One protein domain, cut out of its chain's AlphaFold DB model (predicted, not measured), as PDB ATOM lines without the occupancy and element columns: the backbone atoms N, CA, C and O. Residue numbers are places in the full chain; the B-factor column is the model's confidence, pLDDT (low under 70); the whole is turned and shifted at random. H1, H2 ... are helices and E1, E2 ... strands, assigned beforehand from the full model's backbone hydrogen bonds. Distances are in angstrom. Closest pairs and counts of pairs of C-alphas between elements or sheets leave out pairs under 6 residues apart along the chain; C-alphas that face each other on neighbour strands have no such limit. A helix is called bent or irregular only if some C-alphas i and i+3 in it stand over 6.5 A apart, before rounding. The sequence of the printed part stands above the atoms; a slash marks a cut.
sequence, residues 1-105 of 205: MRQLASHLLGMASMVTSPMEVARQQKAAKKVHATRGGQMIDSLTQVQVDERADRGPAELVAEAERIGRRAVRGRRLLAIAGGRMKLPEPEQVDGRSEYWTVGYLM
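What this domain is: This is residues 1 to 105 of the 205 residues of an uncharacterized protein of Nocardioides sp. Root151 (UniProt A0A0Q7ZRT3). H1 and H2 form a V that meets at a corner, and H3 runs between the arms of that V, crossing both. The long bent helix H4 curves past this group: its first arm, H4a, packs beside H1, and its second arm, H4b, passes the end of H1 and leads to the far part of the domain, where the short helix H5 packs on it and a small hairpin, E1 and E2, lies apart from H1, H2 and H3. The printed part has 105 residues with five named helices and two named strands, in the order H1, H2, H3, H4, E1, E2, H5; the one sheet has the order E1 - E2 and is antiparallel. The class is mostly helix. The whole is compact, with a radius of gyration of the C-alphas of 14.3 A and spans of 40 by 32 by 26 A.

How they stand to each other: H1, residues 2 to 14, is the hub, the helix that touches most other helices, three in number. H2, residues 18 to 35, follows after a tight link, and the two touch only at the corner, H1 with residues 13 to 14 alone and H2 with residues 20 to 24 alone; their closest C-alphas are those of Met 14 and Val 21, 4.9 A apart. H1 and H2 run opposite ways at a steep tilt of 49 degrees. H3, residues 39 to 49, touches H2, with the closest C-alphas, those of Ala 28 and Leu 43, 4.6 A apart, and is about perpendicular to it at 75 degrees. H3 also touches H1, closest at the C-alphas of Gly 10 and Gln 47, 4.5 A apart; they run opposite ways at a tilt of 69 degrees, only just steep. By its hydrogen bonds residues 56 to 81 were assigned as one helix, H4, but it is bent: C-alphas 65 and 68 are 7.8 A apart, and its arms H4a, residues 56 to 65, and H4b, residues 68 to 81, stand at a steep tilt of 59 degrees. H4a touches H1, the same way at a shallow tilt of 21 degrees, with the closest C-alphas, those of Leu 9 and Ala 63, 6.5 A apart. H4b and H1 touch only at their ends, closest at the C-alphas of Ala 12 and Ala 70, 5.2 A apart. Both arms are apart from H2. E1, residues 90 to 92, and E2, residues 95 to 97, are a hairpin of antiparallel neighbour strands at 134 degrees; N 90 and O 97 are 2.9 A apart and N 95 and O 92 are 2.8 A apart, both within hydrogen-bond range. H5, residues 101 to 105, touches H4b, closest at the C-alphas of Ala 78 and Gly 102, 4.1 A apart. In H1, H2, H3, H4a, H4b and H5 every O i to N i+4 pair is within hydrogen-bond range.

Where its parts are: H1 begins at C-alpha 2, (18.481, 0.124, -53.877), and is 18.1 A long from first to last C-alpha. H2 measures 25.6 A and H3 15.5 A. H4a measures 14.4 A, and H4b, 19.5 A long, ends at C-alpha 81, (36.831, -20.775, -41.104). E1 and E2 have three residues each. H5, five residues, ends at C-alpha 105, (29.726, -16.478, -41.803).

The domain as a whole: The two C-alphas farthest apart are those of Ala 57 and Arg 95, 40.3 A. The printed part has no cut, and no link is long; the links from H3 to H4 and from H4 to E1 are short but not tight. The mean pLDDT of the printed part is 92.8, and no printed residue is under 70.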
ATOM      1  N   MET A   1      16.720   1.751 -50.056       82.94
ATOM      2  CA  MET A   1      16.186   0.591 -50.812       82.94
ATOM      3  C   MET A   1      17.193   0.001 -51.782       82.94
ATOM      4  O   MET A   1      17.722  -1.060 -51.487       82.94
ATOM      5  N   ARG A   2      17.534   0.675 -52.889       88.00
ATOM      6  CA  ARG A   2      18.481   0.124 -53.877       88.00
ATOM      7  C   ARG A   2      19.875  -0.155 -53.307       88.00
ATOM      8  O   ARG A   2      20.394  -1.235 -53.518       88.00
ATOM      9  N   GLN A   3      20.434   0.771 -52.524       92.06
ATOM     10  CA  GLN A   3      21.725   0.568 -51.851       92.06
ATOM     11  C   GLN A   3      21.709  -0.653 -50.921       92.06
ATOM     12  O   GLN A   3      22.658  -1.423 -50.920       92.06
ATOM     13  N   LEU A   4      20.607  -0.874 -50.198       92.44
ATOM     14  CA  LEU A   4      20.454  -2.038 -49.329       92.44
ATOM     15  C   LEU A   4      20.442  -3.347 -50.133       92.44
ATOM     16  O   LEU A   4      21.170  -4.279 -49.811       92.44
ATOM     17  N   ALA A   5      19.678  -3.397 -51.226       92.81
ATOM     18  CA  ALA A   5      19.693  -4.546 -52.131       92.81
ATOM     19  C   ALA A   5      21.089  -4.777 -52.743       92.81
ATOM     20  O   ALA A   5      21.553  -5.913 -52.812       92.81
ATOM     21  N   SER A   6      21.787  -3.707 -53.135       94.69
ATOM     22  CA  SER A   6      23.161  -3.779 -53.643       94.69
ATOM     23  C   SER A   6      24.146  -4.319 -52.607       94.69
ATOM     24  O   SER A   6      24.976  -5.158 -52.951       94.69
ATOM     25  N   HIS A   7      24.036  -3.885 -51.349       95.12
ATOM     26  CA  HIS A   7      24.829  -4.406 -50.238       95.12
ATOM     27  C   HIS A   7      24.594  -5.910 -50.044       95.12
ATOM     28  O   HIS A   7      25.543  -6.690 -50.135       95.12
ATOM     29  N   LEU A   8      23.332  -6.334 -49.909       94.56
ATOM     30  CA  LEU A   8      22.970  -7.749 -49.763       94.56
ATOM     31  C   LEU A   8      23.523  -8.611 -50.905       94.56
ATOM     32  O   LEU A   8      24.073  -9.689 -50.674       94.56
ATOM     33  N   LEU A   9      23.418  -8.132 -52.148       95.50
ATOM     34  CA  LEU A   9      23.937  -8.841 -53.318       95.50
ATOM     35  C   LEU A   9      25.460  -8.836 -53.394       95.50
ATOM     36  O   LEU A   9      26.050  -9.823 -53.840       95.50
ATOM     37  N   GLY A  10      26.109  -7.757 -52.962       95.44
ATOM     38  CA  GLY A  10      27.561  -7.679 -52.869       95.44
ATOM     39  C   GLY A  10      28.119  -8.657 -51.845       95.44
ATOM     40  O   GLY A  10      29.018  -9.433 -52.183       95.44
ATOM     41  N   MET A  11      27.517  -8.704 -50.658       94.62
ATOM     42  CA  MET A  11      27.817  -9.683 -49.616       94.62
ATOM     43  C   MET A  11      27.567 -11.117 -50.103       94.62
ATOM     44  O   MET A  11      28.444 -11.977 -49.995       94.62
ATOM     45  N   ALA A  12      26.409 -11.385 -50.714       95.25
ATOM     46  CA  ALA A  12      26.104 -12.704 -51.264       95.25
ATOM     47  C   ALA A  12      27.099 -13.109 -52.365       95.25
ATOM     48  O   ALA A  12      27.517 -14.265 -52.428       95.25
ATOM     49  N   SER A  13      27.520 -12.163 -53.212       94.94
ATOM     50  CA  SER A  13      28.495 -12.395 -54.284       94.94
ATOM     51  C   SER A  13      29.890 -12.694 -53.746       94.94
ATOM     52  O   SER A  13      30.524 -13.629 -54.245       94.94
ATOM     53  N   MET A  14      30.323 -11.972 -52.702       93.69
ATOM     54  CA  MET A  14      31.564 -12.231 -51.954       93.69
ATOM     55  C   MET A  14      31.662 -13.709 -51.575       93.69
ATOM     56  O   MET A  14      32.684 -14.358 -51.778       93.69
ATOM     57  N   VAL A  15      30.512 -14.243 -51.161       93.44
ATOM     58  CA  VAL A  15      30.182 -15.640 -50.879       93.44
ATOM     59  C   VAL A  15      30.685 -16.705 -51.847       93.44
ATOM     60  O   VAL A  15      30.908 -17.863 -51.505       93.44
ATOM     61  N   THR A  16      30.693 -16.340 -53.129       94.38
ATOM     62  CA  THR A  16      30.549 -17.315 -54.218       94.38
ATOM     63  C   THR A  16      31.865 -17.905 -54.697       94.38
ATOM     64  O   THR A  16      31.847 -18.945 -55.360       94.38
ATOM     65  N   SER A  17      32.997 -17.263 -54.391       90.81
ATOM     66  CA  SER A  17      34.327 -17.799 -54.681       90.81
ATOM     67  C   SER A  17      35.414 -17.138 -53.823       90.81
ATOM     68  O   SER A  17      35.302 -15.953 -53.512       90.81
ATOM     69  N   PRO A  18      36.521 -17.839 -53.515       86.38
ATOM     70  CA  PRO A  18      37.652 -17.247 -52.794       86.38
ATOM     71  C   PRO A  18      38.285 -16.048 -53.516       86.38
ATOM     72  O   PRO A  18      38.747 -15.108 -52.874       86.38
ATOM     73  N   MET A  19      38.288 -16.063 -54.854       91.62
ATOM     74  CA  MET A  19      38.795 -14.943 -55.654       91.62
ATOM     75  C   MET A  19      37.960 -13.683 -55.436       91.62
ATOM     76  O   MET A  19      38.515 -12.595 -55.312       91.62
ATOM     77  N   GLU A  20      36.641 -13.835 -55.338       94.38
ATOM     78  CA  GLU A  20      35.735 -12.715 -55.101       94.38
ATOM     79  C   GLU A  20      35.874 -12.163 -53.676       94.38
ATOM     80  O   GLU A  20      35.918 -10.945 -53.506       94.38
ATOM     81  N   VAL A  21      36.073 -13.030 -52.672       90.62
ATOM     82  CA  VAL A  21      36.449 -12.603 -51.309       90.62
ATOM     83  C   VAL A  21      37.713 -11.740 -51.350       90.62
ATOM     84  O   VAL A  21      37.712 -10.609 -50.866       90.62
ATOM     85  N   ALA A  22      38.791 -12.240 -51.963       91.38
ATOM     86  CA  ALA A  22      40.061 -11.519 -52.032       91.38
ATOM     87  C   ALA A  22      39.941 -10.190 -52.798       91.38
ATOM     88  O   ALA A  22      40.539  -9.185 -52.400       91.38
ATOM     89  N   ARG A  23      39.155 -10.164 -53.881       96.38
ATOM     90  CA  ARG A  23      38.911  -8.969 -54.696       96.38
ATOM     91  C   ARG A  23      38.181  -7.889 -53.899       96.38
ATOM     92  O   ARG A  23      38.681  -6.762 -53.849       96.38
ATOM     93  N   GLN A  24      37.062  -8.228 -53.253       95.56
ATOM     94  CA  GLN A  24      36.300  -7.272 -52.441       95.56
ATOM     95  C   GLN A  24      37.113  -6.780 -51.241       95.56
ATOM     96  O   GLN A  24      37.167  -5.579 -51.005       95.56
ATOM     97  N   GLN A  25      37.850  -7.661 -50.556       92.38
ATOM     98  CA  GLN A  25      38.739  -7.266 -49.455       92.38
ATOM     99  C   GLN A  25      39.838  -6.298 -49.912       92.38
ATOM    100  O   GLN A  25      40.109  -5.292 -49.257       92.38
ATOM    101  N   LYS A  26      40.463  -6.551 -51.068       94.19
ATOM    102  CA  LYS A  26      41.464  -5.640 -51.642       94.19
ATOM    103  C   LYS A  26      40.856  -4.285 -52.014       94.19
ATOM    104  O   LYS A  26      41.505  -3.263 -51.804       94.19
ATOM    105  N   ALA A  27      39.654  -4.270 -52.584       95.62
ATOM    106  CA  ALA A  27      38.947  -3.035 -52.917       95.62
ATOM    107  C   ALA A  27      38.571  -2.249 -51.652       95.62
ATOM    108  O   ALA A  27      38.877  -1.062 -51.562       95.62
ATOM    109  N   ALA A  28      38.027  -2.928 -50.641       93.94
ATOM    110  CA  ALA A  28      37.659  -2.339 -49.359       93.94
ATOM    111  C   ALA A  28      38.872  -1.718 -48.655       93.94
ATOM    112  O   ALA A  28      38.794  -0.580 -48.208       93.94
ATOM    113  N   LYS A  29      40.038  -2.385 -48.669       93.06
ATOM    114  CA  LYS A  29      41.285  -1.828 -48.109       93.06
ATOM    115  C   LYS A  29      41.708  -0.527 -48.787       93.06
ATOM    116  O   LYS A  29      42.219   0.369 -48.123       93.06
ATOM    117  N   LYS A  30      41.502  -0.406 -50.104       94.50
ATOM    118  CA  LYS A  30      41.784   0.843 -50.829       94.50
ATOM    119  C   LYS A  30      40.826   1.954 -50.411       94.50
ATOM    120  O   LYS A  30      41.279   3.065 -50.168       94.50
ATOM    121  N   VAL A  31      39.529   1.653 -50.306       93.44
ATOM    122  CA  VAL A  31      38.522   2.620 -49.839       93.44
ATOM    123  C   VAL A  31      38.842   3.065 -48.412       93.44
ATOM    124  O   VAL A  31      38.949   4.267 -48.166       93.44
ATOM    125  N   HIS A  32      39.117   2.120 -47.516       92.19
ATOM    126  CA  HIS A  32      39.481   2.380 -46.128       92.19
ATOM    127  C   HIS A  32      40.731   3.261 -46.011       92.19
ATOM    128  O   HIS A  32      40.711   4.259 -45.301       92.19
ATOM    129  N   ALA A  33      41.786   2.980 -46.785       91.69
ATOM    130  CA  ALA A  33      42.997   3.804 -46.791       91.69
ATOM    131  C   ALA A  33      42.742   5.269 -47.202       91.69
ATOM    132  O   ALA A  33      43.505   6.152 -46.822       91.69
ATOM    133  N   THR A  34      41.683   5.535 -47.976       91.12
ATOM    134  CA  THR A  34      41.318   6.898 -48.400       91.12
ATOM    135  C   THR A  34      40.317   7.591 -47.479       91.12
ATOM    136  O   THR A  34      40.371   8.811 -47.350       91.12
ATOM    137  N   ARG A  35      39.394   6.846 -46.858       87.25
ATOM    138  CA  ARG A  35      38.267   7.406 -46.090       87.25
ATOM    139  C   ARG A  35      38.395   7.240 -44.573       87.25
ATOM    140  O   ARG A  35      37.707   7.945 -43.843       87.25
ATOM    141  N   GLY A  36      39.259   6.343 -44.098       84.62
ATOM    142  CA  GLY A  36      39.300   5.923 -42.696       84.62
ATOM    143  C   GLY A  36      38.025   5.176 -42.279       84.62
ATOM    144  O   GLY A  36      37.359   4.564 -43.113       84.62
ATOM    145  N   GLY A  37      37.683   5.228 -40.990       82.88
ATOM    146  CA  GLY A  37      36.469   4.603 -40.442       82.88
ATOM    147  C   GLY A  37      36.606   3.098 -40.204       82.88
ATOM    148  O   GLY A  37      37.717   2.580 -40.148       82.88
ATOM    149  N   GLN A  38      35.489   2.387 -40.038       82.31
ATOM    150  CA  GLN A  38      35.533   0.934 -39.865       82.31
ATOM    151  C   GLN A  38      35.766   0.240 -41.214       82.31
ATOM    152  O   GLN A  38      35.298   0.684 -42.268       82.31
ATOM    153  N   MET A  39      36.501  -0.873 -41.200       85.88
ATOM    154  CA  MET A  39      36.778  -1.642 -42.415       85.88
ATOM    155  C   MET A  39      35.487  -2.198 -43.042       85.88
ATOM    156  O   MET A  39      35.363  -2.244 -44.270       85.88
ATOM    157  N   ILE A  40      34.500  -2.555 -42.213       84.62
ATOM    158  CA  ILE A  40      33.197  -3.052 -42.668       84.62
ATOM    159  C   ILE A  40      32.431  -2.007 -43.489       84.62
ATOM    160  O   ILE A  40      31.910  -2.337 -44.554       84.62
ATOM    161  N   ASP A  41      32.472  -0.731 -43.095       87.38
ATOM    162  CA  ASP A  41      31.834   0.365 -43.837       87.38
ATOM    163  C   ASP A  41      32.443   0.516 -45.234       87.38
ATOM    164  O   ASP A  41      31.744   0.722 -46.229       87.38
ATOM    165  N   SER A  42      33.766   0.359 -45.325       92.12
ATOM    166  CA  SER A  42      34.486   0.410 -46.598       92.12
ATOM    167  C   SER A  42      34.130  -0.768 -47.507       92.12
ATOM    168  O   SER A  42      34.012  -0.592 -48.721       92.12
ATOM    169  N   LEU A  43      33.926  -1.960 -46.941       92.50
ATOM    170  CA  LEU A  43      33.454  -3.126 -47.687       92.50
ATOM    171  C   LEU A  43      32.015  -2.936 -48.183       92.50
ATOM    172  O   LEU A  43      31.745  -3.166 -49.364       92.50
ATOM    173  N   THR A  44      31.118  -2.455 -47.323       93.00
ATOM    174  CA  THR A  44      29.734  -2.129 -47.689       93.00
ATOM    175  C   THR A  44      29.689  -1.086 -48.804       93.00
ATOM    176  O   THR A  44      28.953  -1.254 -49.777       93.00
ATOM    177  N   GLN A  45      30.532  -0.053 -48.737       94.06
ATOM    178  CA  GLN A  45      30.625   0.956 -49.790       94.06
ATOM    179  C   GLN A  45      31.021   0.344 -51.140       94.06
ATOM    180  O   GLN A  45      30.366   0.625 -52.141       94.06
ATOM    181  N   VAL A  46      32.032  -0.536 -51.181       96.00
ATOM    182  CA  VAL A  46      32.424  -1.248 -52.415       96.00
ATOM    183  C   VAL A  46      31.243  -2.026 -52.998       96.00
ATOM    184  O   VAL A  46      30.983  -1.961 -54.198       96.00
ATOM    185  N   GLN A  47      30.501  -2.741 -52.153       95.75
ATOM    186  CA  GLN A  47      29.361  -3.554 -52.579       95.75
ATOM    187  C   GLN A  47      28.225  -2.719 -53.182       95.75
ATOM    188  O   GLN A  47      27.588  -3.153 -54.150       95.75
ATOM    189  N   VAL A  48      27.993  -1.528 -52.624       96.00
ATOM    190  CA  VAL A  48      27.019  -0.553 -53.121       96.00
ATOM    191  C   VAL A  48      27.489   0.082 -54.430       96.00
ATOM    192  O   VAL A  48      26.719   0.110 -55.394       96.00
ATOM    193  N   ASP A  49      28.737   0.551 -54.485       95.75
ATOM    194  CA  ASP A  49      29.292   1.290 -55.627       95.75
ATOM    195  C   ASP A  49      29.365   0.431 -56.893       95.75
ATOM    196  O   ASP A  49      29.000   0.884 -57.975       95.75
ATOM    197  N   GLU A  50      29.736  -0.844 -56.768       95.19
ATOM    198  CA  GLU A  50      29.810  -1.788 -57.898       95.19
ATOM    199  C   GLU A  50      28.453  -2.129 -58.533       95.19
ATOM    200  O   GLU A  50      28.387  -2.813 -59.558       95.19
ATOM    201  N   ARG A  51      27.361  -1.693 -57.903       95.62
ATOM    202  CA  ARG A  51      25.983  -1.866 -58.378       95.62
ATOM    203  C   ARG A  51      25.266  -0.524 -58.508       95.62
ATOM    204  O   ARG A  51      24.034  -0.482 -58.549       95.62
ATOM    205  N   ALA A  52      26.012   0.581 -58.529       94.19
ATOM    206  CA  ALA A  52      25.447   1.923 -58.559       94.19
ATOM    207  C   ALA A  52      24.670   2.213 -59.855       94.19
ATOM    208  O   ALA A  52      23.724   3.000 -59.810       94.19
ATOM    209  N   ASP A  53      25.017   1.550 -60.953       94.06
ATOM    210  CA  ASP A  53      24.411   1.667 -62.280       94.06
ATOM    211  C   ASP A  53      23.296   0.641 -62.557       94.06
ATOM    212  O   ASP A  53      22.555   0.801 -63.523       94.06
ATOM    213  N   ARG A  54      23.122  -0.371 -61.696       94.06
ATOM    214  CA  ARG A  54      22.148  -1.452 -61.912       94.06
ATOM    215  C   ARG A  54      20.722  -1.067 -61.530       94.06
ATOM    216  O   ARG A  54      20.465  -0.531 -60.442       94.06
ATOM    217  N   GLY A  55      19.783  -1.414 -62.406       93.94
ATOM    218  CA  GLY A  55      18.344  -1.301 -62.187       93.94
ATOM    219  C   GLY A  55      17.751  -2.473 -61.386       93.94
ATOM    220  O   GLY A  55      18.392  -3.512 -61.222       93.94
ATOM    221  N   PRO A  56      16.498  -2.358 -60.901       92.00
ATOM    222  CA  PRO A  56      15.861  -3.393 -60.079       92.00
ATOM    223  C   PRO A  56      15.836  -4.789 -60.718       92.00
ATOM    224  O   PRO A  56      16.153  -5.766 -60.048       92.00
ATOM    225  N   ALA A  57      15.513  -4.888 -62.011       94.75
ATOM    226  CA  ALA A  57      15.454  -6.169 -62.719       94.75
ATOM    227  C   ALA A  57      16.822  -6.869 -62.783       94.75
ATOM    228  O   ALA A  57      16.908  -8.084 -62.628       94.75
ATOM    229  N   GLU A  58      17.904  -6.105 -62.945       96.06
ATOM    230  CA  GLU A  58      19.267  -6.642 -62.975       96.06
ATOM    231  C   GLU A  58      19.703  -7.143 -61.595       96.06
ATOM    232  O   GLU A  58      20.360  -8.179 -61.493       96.06
ATOM    233  N   LEU A  59      19.305  -6.443 -60.527       94.69
ATOM    234  CA  LEU A  59      19.561  -6.873 -59.151       94.69
ATOM    235  C   LEU A  59      18.808  -8.172 -58.821       94.69
ATOM    236  O   LEU A  59      19.391  -9.082 -58.233       94.69
ATOM    237  N   VAL A  60      17.546  -8.294 -59.244       94.69
ATOM    238  CA  VAL A  60      16.763  -9.532 -59.082       94.69
ATOM    239  C   VAL A  60      17.407 -10.689 -59.849       94.69
ATOM    240  O   VAL A  60      17.672 -11.738 -59.263       94.69
ATOM    241  N   ALA A  61      17.754 -10.480 -61.122       96.44
ATOM    242  CA  ALA A  61      18.412 -11.502 -61.937       96.44
ATOM    243  C   ALA A  61      19.769 -11.934 -61.349       96.44
ATOM    244  O   ALA A  61      20.143 -13.111 -61.393       96.44
ATOM    245  N   GLU A  62      20.527 -11.002 -60.762       95.56
ATOM    246  CA  GLU A  62      21.750 -11.337 -60.036       95.56
ATOM    247  C   GLU A  62      21.460 -12.214 -58.813       95.56
ATOM    248  O   GLU A  62      22.144 -13.227 -58.641       95.56
ATOM    249  N   ALA A  63      20.450 -11.864 -58.008       94.81
ATOM    250  CA  ALA A  63      20.041 -12.619 -56.824       94.81
ATOM    251  C   ALA A  63      19.737 -14.085 -57.166       94.81
ATOM    252  O   ALA A  63      20.308 -15.002 -56.566       94.81
ATOM    253  N   GLU A  64      18.900 -14.298 -58.183       96.56
ATOM    254  CA  GLU A  64      18.501 -15.623 -58.667       96.56
ATOM    255  C   GLU A  64      19.712 -16.443 -59.123       96.56
ATOM    256  O   GLU A  64      19.875 -17.612 -58.760       96.56
ATOM    257  N   ARG A  65      20.625 -15.804 -59.863       96.50
ATOM    258  CA  ARG A  65      21.832 -16.443 -60.392       96.50
ATOM    259  C   ARG A  65      22.816 -16.863 -59.299       96.50
ATOM    260  O   ARG A  65      23.521 -17.867 -59.455       96.50
ATOM    261  N   ILE A  66      22.951 -16.089 -58.219       96.19
ATOM    262  CA  ILE A  66      23.987 -16.335 -57.200       96.19
ATOM    263  C   ILE A  66      23.485 -17.071 -55.960       96.19
ATOM    264  O   ILE A  66      24.310 -17.707 -55.303       96.19
ATOM    265  N   GLY A  67      22.183 -17.041 -55.659       94.31
ATOM    266  CA  GLY A  67      21.626 -17.450 -54.364       94.31
ATOM    267  C   GLY A  67      22.128 -18.804 -53.854       94.31
ATOM    268  O   GLY A  67      22.755 -18.882 -52.798       94.31
ATOM    269  N   ARG A  68      21.963 -19.880 -54.640       95.38
ATOM    270  CA  ARG A  68      22.412 -21.228 -54.228       95.38
ATOM    271  C   ARG A  68      23.923 -21.314 -53.994       95.38
ATOM    272  O   ARG A  68      24.371 -22.008 -53.081       95.38
ATOM    273  N   ARG A  69      24.720 -20.620 -54.814       96.50
ATOM    274  CA  ARG A  69      26.184 -20.600 -54.671       96.50
ATOM    275  C   ARG A  69      26.605 -19.804 -53.442       96.50
ATOM    276  O   ARG A  69      27.504 -20.251 -52.742       96.50
ATOM    277  N   ALA A  70      25.944 -18.682 -53.171       95.75
ATOM    278  CA  ALA A  70      26.189 -17.855 -51.996       95.75
ATOM    279  C   ALA A  70      25.902 -18.634 -50.705       95.75
ATOM    280  O   ALA A  70      26.775 -18.722 -49.847       95.75
ATOM    281  N   VAL A  71      24.746 -19.305 -50.613       94.75
ATOM    282  CA  VAL A  71      24.391 -20.152 -49.456       94.75
ATOM    283  C   VAL A  71      25.427 -21.259 -49.238       94.75
ATOM    284  O   VAL A  71      25.926 -21.442 -48.126       94.75
ATOM    285  N   ARG A  72      25.802 -21.981 -50.304       95.88
ATOM    286  CA  ARG A  72      26.817 -23.041 -50.214       95.88
ATOM    287  C   ARG A  72      28.179 -22.488 -49.794       95.88
ATOM    288  O   ARG A  72      28.826 -23.077 -48.933       95.88
ATOM    289  N   GLY A  73      28.613 -21.388 -50.401       95.62
ATOM    290  CA  GLY A  73      29.898 -20.753 -50.123       95.62
ATOM    291  C   GLY A  73      29.993 -20.242 -48.689       95.62
ATOM    292  O   GLY A  73      30.943 -20.590 -47.992       95.62
ATOM    293  N   ARG A  74      28.956 -19.542 -48.209       95.38
ATOM    294  CA  ARG A  74      28.834 -19.099 -46.813       95.38
ATOM    295  C   ARG A  74      28.992 -20.268 -45.845       95.38
ATOM    296  O   ARG A  74      29.823 -20.213 -44.945       95.38
ATOM    297  N   ARG A  75      28.249 -21.360 -46.070       95.38
ATOM    298  CA  ARG A  75      28.317 -22.563 -45.223       95.38
ATOM    299  C   ARG A  75      29.716 -23.182 -45.207       95.38
ATOM    300  O   ARG A  75      30.196 -23.576 -44.149       95.38
ATOM    301  N   LEU A  76      30.374 -23.277 -46.362       95.19
ATOM    302  CA  LEU A  76      31.730 -23.825 -46.445       95.19
ATOM    303  C   LEU A  76      32.747 -22.938 -45.723       95.19
ATOM    304  O   LEU A  76      33.585 -23.463 -44.995       95.19
ATOM    305  N   LEU A  77      32.654 -21.617 -45.883       93.62
ATOM    306  CA  LEU A  77      33.514 -20.665 -45.181       93.62
ATOM    307  C   LEU A  77      33.274 -20.684 -43.671       93.62
ATOM    308  O   LEU A  77      34.239 -20.614 -42.921       93.62
ATOM    309  N   ALA A  78      32.031 -20.853 -43.216       95.06
ATOM    310  CA  ALA A  78      31.732 -20.998 -41.794       95.06
ATOM    311  C   ALA A  78      32.402 -22.245 -41.194       95.06
ATOM    312  O   ALA A  78      33.010 -22.169 -40.130       95.06
ATOM    313  N   ILE A  79      32.356 -23.381 -41.900       95.50
ATOM    314  CA  ILE A  79      32.951 -24.643 -41.433       95.50
ATOM    315  C   ILE A  79      34.482 -24.595 -41.497       95.50
ATOM    316  O   ILE A  79      35.148 -24.895 -40.510       95.50
ATOM    317  N   ALA A  80      35.046 -24.222 -42.648       94.38
ATOM    318  CA  ALA A  80      36.496 -24.184 -42.842       94.38
ATOM    319  C   ALA A  80      37.155 -23.063 -42.025       94.38
ATOM    320  O   ALA A  80      38.265 -23.221 -41.524       94.38
ATOM    321  N   GLY A  81      36.453 -21.936 -41.896       90.69
ATOM    322  CA  GLY A  81      36.831 -20.775 -41.104       90.69
ATOM    323  C   GLY A  81      36.741 -21.019 -39.606       90.69
ATOM    324  O   GLY A  81      37.635 -20.623 -38.860       90.69
ATOM    325  N   GLY A  82      35.675 -21.699 -39.175       93.44
ATOM    326  CA  GLY A  82      35.458 -22.176 -37.816       93.44
ATOM    327  C   GLY A  82      35.882 -21.169 -36.751       93.44
ATOM    328  O   GLY A  82      35.358 -20.062 -36.677       93.44
ATOM    329  N   ARG A  83      36.869 -21.561 -35.939       95.81
ATOM    330  CA  ARG A  83      37.387 -20.793 -34.793       95.81
ATOM    331  C   ARG A  83      38.467 -19.765 -35.149       95.81
ATOM    332  O   ARG A  83      39.005 -19.133 -34.241       95.81
ATOM    333  N   MET A  84      38.830 -19.608 -36.425       95.50
ATOM    334  CA  MET A  84      39.812 -18.595 -36.820       95.50
ATOM    335  C   MET A  84      39.268 -17.211 -36.492       95.50
ATOM    336  O   MET A  84      38.155 -16.882 -36.891       95.50
ATOM    337  N   LYS A  85      40.043 -16.414 -35.756       95.00
ATOM    338  CA  LYS A  85      39.663 -15.042 -35.409       95.00
ATOM    339  C   LYS A  85      39.796 -14.125 -36.620       95.00
ATOM    340  O   LYS A  85      40.704 -14.302 -37.434       95.00
ATOM    341  N   LEU A  86      38.908 -13.141 -36.710       89.50
ATOM    342  CA  LEU A  86      39.077 -12.036 -37.643       89.50
ATOM    343  C   LEU A  86      40.328 -11.215 -37.270       89.50
ATOM    344  O   LEU A  86      40.702 -11.178 -36.093       89.50
ATOM    345  N   PRO A  87      41.004 -10.589 -38.254       85.38
ATOM    346  CA  PRO A  87      42.228  -9.824 -38.002       85.38
ATOM    347  C   PRO A  87      42.005  -8.590 -37.124       85.38
ATOM    348  O   PRO A  87      42.880  -8.221 -36.344       85.38
ATOM    349  N   GLU A  88      40.838  -7.966 -37.262       84.69
ATOM    350  CA  GLU A  88      40.440  -6.758 -36.546       84.69
ATOM    351  C   GLU A  88      39.221  -7.073 -35.668       84.69
ATOM    352  O   GLU A  88      38.402  -7.917 -36.050       84.69
ATOM    353  N   PRO A  89      39.125  -6.470 -34.471       88.69
ATOM    354  CA  PRO A  89      37.941  -6.594 -33.638       88.69
ATOM    355  C   PRO A  89      36.800  -5.729 -34.185       88.69
ATOM    356  O   PRO A  89      37.031  -4.664 -34.753       88.69
ATOM    357  N   GLU A  90      35.573  -6.163 -33.925       88.00
ATOM    358  CA  GLU A  90      34.353  -5.415 -34.222       88.00
ATOM    359  C   GLU A  90      33.868  -4.681 -32.970       88.00
ATOM    360  O   GLU A  90      34.210  -5.063 -31.848       88.00
ATOM    361  N   GLN A  91      33.090  -3.612 -33.140       88.38
ATOM    362  CA  GLN A  91      32.558  -2.837 -32.016       88.38
ATOM    363  C   GLN A  91      31.087  -3.175 -31.773       88.38
ATOM    364  O   GLN A  91      30.242  -2.926 -32.630       88.38
ATOM    365  N   VAL A  92      30.771  -3.680 -30.580       88.81
ATOM    366  CA  VAL A  92      29.409  -4.031 -30.148       88.81
ATOM    367  C   VAL A  92      29.171  -3.438 -28.764       88.81
ATOM    368  O   VAL A  92      29.988  -3.631 -27.868       88.81
ATOM    369  N   ASP A  93      28.100  -2.662 -28.580       86.69
ATOM    370  CA  ASP A  93      27.806  -1.964 -27.313       86.69
ATOM    371  C   ASP A  93      28.994  -1.160 -26.747       86.69
ATOM    372  O   ASP A  93      29.249  -1.120 -25.542       86.69
ATOM    373  N   GLY A  94      29.769  -0.533 -27.638       84.94
ATOM    374  CA  GLY A  94      30.965   0.231 -27.270       84.94
ATOM    375  C   GLY A  94      32.136  -0.626 -26.770       84.94
ATOM    376  O   GLY A  94      33.081  -0.085 -26.194       84.94
ATOM    377  N   ARG A  95      32.089  -1.948 -26.974       87.38
ATOM    378  CA  ARG A  95      33.141  -2.904 -26.617       87.38
ATOM    379  C   ARG A  95      33.736  -3.543 -27.862       87.38
ATOM    380  O   ARG A  95      33.019  -3.904 -28.789       87.38
ATOM    381  N   SER A  96      35.051  -3.739 -27.838       91.25
ATOM    382  CA  SER A  96      35.768  -4.437 -28.906       91.25
ATOM    383  C   SER A  96      35.669  -5.950 -28.724       91.25
ATOM    384  O   SER A  96      36.134  -6.491 -27.719       91.25
ATOM    385  N   GLU A  97      35.103  -6.634 -29.713       91.75
ATOM    386  CA  GLU A  97      34.898  -8.080 -29.744       91.75
ATOM    387  C   GLU A  97      35.688  -8.717 -30.894       91.75
ATOM    388  O   GLU A  97      35.568  -8.327 -32.053       91.75
ATOM    389  N   TYR A  98      36.481  -9.750 -30.598       92.75
ATOM    390  CA  TYR A  98      37.096 -10.565 -31.647       92.75
ATOM    391  C   TYR A  98      36.147 -11.674 -32.073       92.75
ATOM    392  O   TYR A  98      35.987 -12.674 -31.368       92.75
ATOM    393  N   TRP A  99      35.577 -11.530 -33.261       94.81
ATOM    394  CA  TRP A  99      34.744 -12.567 -33.846       94.81
ATOM    395  C   TRP A  99      35.568 -13.661 -34.511       94.81
ATOM    396  O   TRP A  99      36.726 -13.476 -34.897       94.81
ATOM    397  N   THR A 100      34.944 -14.826 -34.656       96.44
ATOM    398  CA  THR A 100      35.480 -15.909 -35.478       96.44
ATOM    399  C   THR A 100      34.871 -15.865 -36.875       96.44
ATOM    400  O   THR A 100      33.755 -15.382 -37.060       96.44
ATOM    401  N   VAL A 101      35.571 -16.415 -37.865       94.12
ATOM    402  CA  VAL A 101      35.037 -16.565 -39.227       94.12
ATOM    403  C   VAL A 101      33.764 -17.417 -39.216       94.12
ATOM    404  O   VAL A 101      32.831 -17.119 -39.957       94.12
ATOM    405  N   GLY A 102      33.700 -18.448 -38.368       96.44
ATOM    406  CA  GLY A 102      32.511 -19.277 -38.187       96.44
ATOM    407  C   GLY A 102      31.315 -18.484 -37.667       96.44
ATOM    408  O   GLY A 102      30.228 -18.619 -38.218       96.44
ATOM    409  N   TYR A 103      31.527 -17.617 -36.676       96.38
ATOM    410  CA  TYR A 103      30.481 -16.744 -36.142       96.38
ATOM    411  C   TYR A 103      30.014 -15.711 -37.179       96.38
ATOM    412  O   TYR A 103      28.821 -15.614 -37.456       96.38
ATOM    413  N   LEU A 104      30.948 -15.033 -37.857       94.25
ATOM    414  CA  LEU A 104      30.611 -14.093 -38.927       94.25
ATOM    415  C   LEU A 104      29.800 -14.777 -40.039       94.25
ATOM    416  O   LEU A 104      28.699 -14.359 -40.370       94.25
ATOM    417  N   MET A 105      30.328 -15.851 -40.622       94.44
ATOM    418  CA  MET A 105      29.726 -16.478 -41.803       94.44
ATOM    419  C   MET A 105      28.489 -17.313 -41.461       94.44
ATOM    420  O   MET A 105      27.551 -17.374 -42.253       94.44
TER     421      MET A 105